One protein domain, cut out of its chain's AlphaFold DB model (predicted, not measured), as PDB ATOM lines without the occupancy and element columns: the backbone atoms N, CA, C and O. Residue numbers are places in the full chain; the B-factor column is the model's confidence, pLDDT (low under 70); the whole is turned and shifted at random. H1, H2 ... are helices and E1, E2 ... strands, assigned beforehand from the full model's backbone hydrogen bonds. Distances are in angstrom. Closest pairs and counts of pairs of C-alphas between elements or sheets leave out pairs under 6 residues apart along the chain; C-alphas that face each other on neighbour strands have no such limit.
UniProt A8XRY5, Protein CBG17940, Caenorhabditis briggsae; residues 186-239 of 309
ATOM      1  N   LEU A 186      27.023  42.364   2.031       92.31
ATOM      2  CA  LEU A 186      27.998  43.384   2.392       92.31
ATOM      3  C   LEU A 186      27.311  44.452   3.252       92.31
ATOM      4  O   LEU A 186      26.216  44.902   2.916       92.31
ATOM      5  N   VAL A 187      27.956  44.844   4.347       91.19
ATOM      6  CA  VAL A 187      27.529  45.952   5.207       91.19
ATOM      7  C   VAL A 187      28.708  46.904   5.379       91.19
ATOM      8  O   VAL A 187      29.735  46.520   5.941       91.19
ATOM      9  N   GLU A 188      28.549  48.126   4.874       89.81
ATOM     10  CA  GLU A 188      29.572  49.188   4.890       89.81
ATOM     11  C   GLU A 188      29.173  50.393   5.757       89.81
ATOM     12  O   GLU A 188      30.005  51.256   6.011       89.81
ATOM     13  N   ASP A 189      27.921  50.457   6.222       82.00
ATOM     14  CA  ASP A 189      27.357  51.621   6.916       82.00
ATOM     15  C   ASP A 189      26.719  51.228   8.265       82.00
ATOM     16  O   ASP A 189      26.402  50.060   8.513       82.00
ATOM     17  N   THR A 190      26.495  52.221   9.130       81.88
ATOM     18  CA  THR A 190      25.795  52.181  10.430       81.88
ATOM     19  C   THR A 190      26.517  51.444  11.564       81.88
ATOM     20  O   THR A 190      26.425  51.865  12.715       81.88
ATOM     21  N   VAL A 191      27.217  50.347  11.271       85.12
ATOM     22  CA  VAL A 191      27.900  49.489  12.265       85.12
ATOM     23  C   VAL A 191      29.424  49.457  12.112       85.12
ATOM     24  O   VAL A 191      30.105  48.823  12.917       85.12
ATOM     25  N   THR A 192      29.946  50.107  11.076       89.00
ATOM     26  CA  THR A 192      31.372  50.247  10.757       89.00
ATOM     27  C   THR A 192      32.001  51.417  11.519       89.00
ATOM     28  O   THR A 192      31.306  52.234  12.133       89.00
ATOM     29  N   THR A 193      33.331  51.476  11.554       87.25
ATOM     30  CA  THR A 193      34.059  52.586  12.178       87.25
ATOM     31  C   THR A 193      34.076  53.827  11.287       87.25
ATOM     32  O   THR A 193      34.218  53.738  10.077       87.25
ATOM     33  N   ASN A 194      33.971  55.017  11.890       84.00
ATOM     34  CA  ASN A 194      33.940  56.275  11.128       84.00
ATOM     35  C   ASN A 194      35.316  56.692  10.573       84.00
ATOM     36  O   ASN A 194      35.380  57.398   9.569       84.00
ATOM     37  N   ASP A 195      36.402  56.300  11.246       86.00
ATOM     38  CA  ASP A 195      37.752  56.821  10.974       86.00
ATOM     39  C   ASP A 195      38.554  55.963   9.982       86.00
ATOM     40  O   ASP A 195      39.525  56.439   9.390       86.00
ATOM     41  N   TYR A 196      38.172  54.698   9.801       86.94
ATOM     42  CA  TYR A 196      38.876  53.732   8.961       86.94
ATOM     43  C   TYR A 196      37.926  53.126   7.938       86.94
ATOM     44  O   TYR A 196      36.723  53.070   8.157       86.94
ATOM     45  N   TYR A 197      38.471  52.642   6.819       90.19
ATOM     46  CA  TYR A 197      37.667  51.868   5.881       90.19
ATOM     47  C   TYR A 197      37.586  50.412   6.347       90.19
ATOM     48  O   TYR A 197      38.538  49.634   6.208       90.19
ATOM     49  N   ASP A 198      36.442  50.055   6.917       93.25
ATOM     50  CA  ASP A 198      36.101  48.709   7.354       93.25
ATOM     51  C   ASP A 198      34.733  48.273   6.821       93.25
ATOM     52  O   ASP A 198      33.866  49.087   6.511       93.25
ATOM     53  N   PHE A 199      34.545  46.964   6.676       93.88
ATOM     54  CA  PHE A 199      33.293  46.400   6.177       93.88
ATOM     55  C   PHE A 199      33.042  44.996   6.724       93.88
ATOM     56  O   PHE A 199      33.969  44.218   6.975       93.88
ATOM     57  N   PHE A 200      31.767  44.638   6.868       93.06
ATOM     58  CA  PHE A 200      31.352  43.273   7.173       93.06
ATOM     59  C   PHE A 200      30.919  42.558   5.902       93.06
ATOM     60  O   PHE A 200      30.127  43.077   5.115       93.06
ATOM     61  N   LEU A 201      31.392  41.327   5.724       92.94
ATOM     62  CA  LEU A 201      31.029  40.496   4.584       92.94
ATOM     63  C   LEU A 201      30.641  39.093   5.048       92.94
ATOM     64  O   LEU A 201      31.408  38.393   5.717       92.94
ATOM     65  N   THR A 202      29.445  38.661   4.653       91.56
ATOM     66  CA  THR A 202      28.976  37.286   4.857       91.56
ATOM     67  C   THR A 202      29.223  36.489   3.586       91.56
ATOM     68  O   THR A 202      28.543  36.694   2.591       91.56
ATOM     69  N   THR A 203      30.188  35.573   3.584       88.00
ATOM     70  CA  THR A 203      30.620  34.873   2.357       88.00
ATOM     71  C   THR A 203      30.032  33.471   2.198       88.00
ATOM     72  O   THR A 203      29.963  32.956   1.084       88.00
ATOM     73  N   GLN A 204      29.570  32.853   3.286       84.19
ATOM     74  CA  GLN A 204      29.084  31.471   3.307       84.19
ATOM     75  C   GLN A 204      27.594  31.366   3.628       84.19
ATOM     76  O   GLN A 204      27.043  32.196   4.348       84.19
ATOM     77  N   VAL A 205      26.963  30.288   3.155       75.56
ATOM     78  CA  VAL A 205      25.637  29.881   3.638       75.56
ATOM     79  C   VAL A 205      25.816  29.269   5.025       75.56
ATOM     80  O   VAL A 205      26.590  28.324   5.186       75.56
ATOM     81  N   GLY A 206      25.104  29.779   6.031       65.44
ATOM     82  CA  GLY A 206      25.056  29.143   7.347       65.44
ATOM     83  C   GLY A 206      24.401  27.763   7.246       65.44
ATOM     84  O   GLY A 206      23.181  27.673   7.197       65.44
ATOM     85  N   GLN A 207      25.197  26.688   7.183       64.38
ATOM     86  CA  GLN A 207      24.670  25.314   7.133       64.38
ATOM     87  C   GLN A 207      24.049  24.880   8.468       64.38
ATOM     88  O   GLN A 207      23.083  24.122   8.482       64.38
ATOM     89  N   VAL A 208      24.608  25.346   9.589       64.25
ATOM     90  CA  VAL A 208      24.107  25.069  10.940       64.25
ATOM     91  C   VAL A 208      24.248  26.334  11.786       64.25
ATOM     92  O   VAL A 208      25.353  26.837  11.973       64.25
ATOM     93  N   GLY A 209      23.131  26.825  12.324       63.16
ATOM     94  CA  GLY A 209      23.095  28.042  13.140       63.16
ATOM     95  C   GLY A 209      23.135  29.336  12.319       63.16
ATOM     96  O   GLY A 209      22.875  29.337  11.119       63.16
ATOM     97  N   LEU A 210      23.434  30.453  12.987       64.50
ATOM     98  CA  LEU A 210      23.504  31.768  12.350       64.50
ATOM     99  C   LEU A 210      24.841  31.941  11.615       64.50
ATOM    100  O   LEU A 210      25.903  31.671  12.187       64.50
ATOM    101  N   ALA A 211      24.803  32.426  10.371       69.25
ATOM    102  CA  ALA A 211      26.016  32.835   9.669       69.25
ATOM    103  C   ALA A 211      26.663  34.005  10.423       69.25
ATOM    104  O   ALA A 211      25.989  34.974  10.767       69.25
ATOM    105  N   ARG A 212      27.965  33.902  10.703       77.31
ATOM    106  CA  ARG A 212      28.747  34.974  11.327       77.31
ATOM    107  C   ARG A 212      29.422  35.790  10.223       77.31
ATOM    108  O   ARG A 212      30.274  35.217   9.538       77.31
ATOM    109  N   PRO A 213      29.053  37.067  10.023       88.19
ATOM    110  CA  PRO A 213      29.761  37.946   9.101       88.19
ATOM    111  C   PRO A 213      31.213  38.130   9.551       88.19
ATOM    112  O   PRO A 213      31.481  38.235  10.751       88.19
ATOM    113  N   THR A 214      32.146  38.184   8.602       91.50
ATOM    114  CA  THR A 214      33.553  38.492   8.890       91.50
ATOM    115  C   THR A 214      33.772  39.994   8.758       91.50
ATOM    116  O   THR A 214      33.336  40.591   7.774       91.50
ATOM    117  N   HIS A 215      34.454  40.589   9.735       93.38
ATOM    118  CA  HIS A 215      34.836  41.999   9.732       93.38
ATOM    119  C   HIS A 215      36.218  42.173   9.104       93.38
ATOM    120  O   HIS A 215      37.172  41.517   9.528       93.38
ATOM    121  N   TYR A 216      36.328  43.047   8.111       94.00
ATOM    122  CA  TYR A 216      37.576  43.368   7.428       94.00
ATOM    123  C   TYR A 216      37.932  44.833   7.645       94.00
ATOM    124  O   TYR A 216      37.072  45.696   7.524       94.00
ATOM    125  N   TYR A 217      39.213  45.090   7.904       93.50
ATOM    126  CA  TYR A 217      39.785  46.431   7.994       93.50
ATOM    127  C   TYR A 217      40.814  46.617   6.886       93.50
ATOM    128  O   TYR A 217      41.744  45.815   6.755       93.50
ATOM    129  N   VAL A 218      40.681  47.693   6.119       92.00
ATOM    130  CA  VAL A 218      41.691  48.105   5.146       92.00
ATOM    131  C   VAL A 218      42.641  49.074   5.838       92.00
ATOM    132  O   VAL A 218      42.369  50.262   5.965       92.00
ATOM    133  N   LEU A 219      43.758  48.535   6.331       92.06
ATOM    134  CA  LEU A 219      44.745  49.306   7.099       92.06
ATOM    135  C   LEU A 219      45.621  50.204   6.220       92.06
ATOM    136  O   LEU A 219      46.046  51.271   6.652       92.06
ATOM    137  N   LEU A 220      45.918  49.751   5.004       90.62
ATOM    138  CA  LEU A 220      46.759  50.455   4.045       90.62
ATOM    139  C   LEU A 220      46.198  50.228   2.645       90.62
ATOM    140  O   LEU A 220      45.967  49.084   2.250       90.62
ATOM    141  N   ASN A 221      46.006  51.313   1.902       88.44
ATOM    142  CA  ASN A 221      45.629  51.265   0.501       88.44
ATOM    143  C   ASN A 221      46.443  52.288  -0.300       88.44
ATOM    144  O   ASN A 221      46.070  53.453  -0.382       88.44
ATOM    145  N   ASP A 222      47.535  51.824  -0.905       92.50
ATOM    146  CA  ASP A 222      48.357  52.631  -1.818       92.50
ATOM    147  C   ASP A 222      47.838  52.590  -3.264       92.50
ATOM    148  O   ASP A 222      48.392  53.231  -4.157       92.50
ATOM    149  N   TRP A 223      46.818  51.771  -3.529       85.00
ATOM    150  CA  TRP A 223      46.250  51.601  -4.856       85.00
ATOM    151  C   TRP A 223      45.032  52.520  -4.961       85.00
ATOM    152  O   TRP A 223      44.109  52.444  -4.154       85.00
ATOM    153  N   ASP A 224      45.021  53.409  -5.951       85.38
ATOM    154  CA  ASP A 224      43.909  54.339  -6.191       85.38
ATOM    155  C   ASP A 224      42.705  53.596  -6.812       85.38
ATOM    156  O   ASP A 224      42.369  53.740  -7.987       85.38
ATOM    157  N   VAL A 225      42.130  52.673  -6.037       90.62
ATOM    158  CA  VAL A 225      41.040  51.770  -6.425       90.62
ATOM    159  C   VAL A 225      39.711  52.234  -5.832       90.62
ATOM    160  O   VAL A 225      39.682  52.802  -4.739       90.62
ATOM    161  N   PRO A 226      38.580  51.963  -6.509       89.44
ATOM    162  CA  PRO A 226      37.266  52.281  -5.962       89.44
ATOM    163  C   PRO A 226      36.996  51.479  -4.683       89.44
ATOM    164  O   PRO A 226      37.448  50.342  -4.556       89.44
ATOM    165  N   ALA A 227      36.187  52.026  -3.771       84.00
ATOM    166  CA  ALA A 227      35.837  51.365  -2.505       84.00
ATOM    167  C   ALA A 227      35.274  49.944  -2.713       84.00
ATOM    168  O   ALA A 227      35.654  49.006  -2.018       84.00
ATOM    169  N   THR A 228      34.479  49.742  -3.768       89.44
ATOM    170  CA  THR A 228      33.891  48.440  -4.128       89.44
ATOM    171  C   THR A 228      34.915  47.359  -4.484       89.44
ATOM    172  O   THR A 228      34.572  46.173  -4.513       89.44
ATOM    173  N   PHE A 229      36.171  47.725  -4.749       93.88
ATOM    174  CA  PHE A 229      37.233  46.790  -5.110       93.88
ATOM    175  C   PHE A 229      37.536  45.802  -3.978       93.88
ATOM    176  O   PHE A 229      37.547  44.591  -4.210       93.88
ATOM    177  N   TRP A 230      37.737  46.293  -2.752       93.31
ATOM    178  CA  TRP A 230      38.168  45.460  -1.626       93.31
ATOM    179  C   TRP A 230      37.127  44.415  -1.213       93.31
ATOM    180  O   TRP A 230      37.507  43.240  -1.113       93.31
ATOM    181  N   PRO A 231      35.829  44.752  -1.059       94.19
ATOM    182  CA  PRO A 231      34.795  43.749  -0.824       94.19
ATOM    183  C   PRO A 231      34.706  42.719  -1.955       94.19
ATOM    184  O   PRO A 231      34.590  41.523  -1.687       94.19
ATOM    185  N   THR A 232      34.831  43.155  -3.214       94.31
ATOM    186  CA  THR A 232      34.723  42.272  -4.389       94.31
ATOM    187  C   THR A 232      35.864  41.261  -4.448       94.31
ATOM    188  O   THR A 232      35.620  40.060  -4.588       94.31
ATOM    189  N   VAL A 233      37.112  41.714  -4.302       94.94
ATOM    190  CA  VAL A 233      38.286  40.829  -4.302       94.94
ATOM    191  C   VAL A 233      38.247  39.893  -3.100       94.94
ATOM    192  O   VAL A 233      38.449  38.689  -3.256       94.94
ATOM    193  N   THR A 234      37.921  40.414  -1.914       95.06
ATOM    194  CA  THR A 234      37.783  39.607  -0.694       95.06
ATOM    195  C   THR A 234      36.742  38.508  -0.883       95.06
ATOM    196  O   THR A 234      37.011  37.346  -0.571       95.06
ATOM    197  N   HIS A 235      35.586  38.838  -1.465       94.50
ATOM    198  CA  HIS A 235      34.555  37.854  -1.763       94.50
ATOM    199  C   HIS A 235      35.041  36.816  -2.782       94.50
ATOM    200  O   HIS A 235      34.919  35.620  -2.522       94.50
ATOM    201  N   ALA A 236      35.669  37.238  -3.882       94.94
ATOM    202  CA  ALA A 236      36.200  36.335  -4.904       94.94
ATOM    203  C   ALA A 236      37.227  35.342  -4.331       94.94
ATOM    204  O   ALA A 236      37.165  34.146  -4.617       94.94
ATOM    205  N   LEU A 237      38.119  35.798  -3.446       95.56
ATOM    206  CA  LEU A 237      39.109  34.945  -2.783       95.56
ATOM    207  C   LEU A 237      38.473  33.861  -1.896       95.56
ATOM    208  O   LEU A 237      39.114  32.841  -1.642       95.56
ATOM    209  N   THR A 238      37.231  34.034  -1.436       94.00
ATOM    210  CA  THR A 238      36.520  32.998  -0.659       94.00
ATOM    211  C   THR A 238      35.999  31.832  -1.502       94.00
ATOM    212  O   THR A 238      35.627  30.802  -0.948       94.00
ATOM    213  N   TYR A 239      36.018  31.947  -2.833       93.31
ATOM    214  CA  TYR A 239      35.677  30.850  -3.748       93.31
ATOM    215  C   TYR A 239      36.890  30.003  -4.148       93.31
ATOM    216  O   TYR A 239      36.730  28.943  -4.743       93.31
TER     217      TYR A 239
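AT A GLANCE: This is residues 186 to 239 of the 309 residues of the protein "Protein CBG17940" of Caenorhabditis briggsae (UniProt A8XRY5). There is little regular structure here: a two-stranded hairpin, E1 and E2, has one short helix, H1, over one face, mostly by E1, while residues 205 to 210 of its long loop stick out at one end. Residues 186 to 187 pair with E1, antiparallel. The printed part has 54 residues, with 20 in named elements, E1, E2, H1 in chain order; the class is mixed. It is only just loose, close to compact, with a radius of gyration of the C-alphas of 12.2 A, and spans 38 by 25 by 14 A.

IN THESE COORDINATES: Find C-alpha 197 at (37.667, 51.868, 5.881), where E1 begins; it runs 17.0 A to residue 202. E2, residues 214 to 218, covers 13.1 A. H1, residues 229 to 237, ends at C-alpha 237, (39.109, 34.945, -2.783).

HOW THE PARTS SIT: In the hairpin E1 and E2 are antiparallel, at 155 degrees; look at N 199 and O 216, 3.0 A apart. The closest C-alphas of E1 and H1 are those of Leu 201 and Pro 231, 7.3 A. E2 and H1 are near each other, with 5 pairs of C-alphas within 10 A. In H1 every O i to N i+4 pair is within hydrogen-bond range.

THE WHOLE: The printed part has no cut. The link from E1 to E2 is long; pLDDT is under 70 at residues 206 to 211.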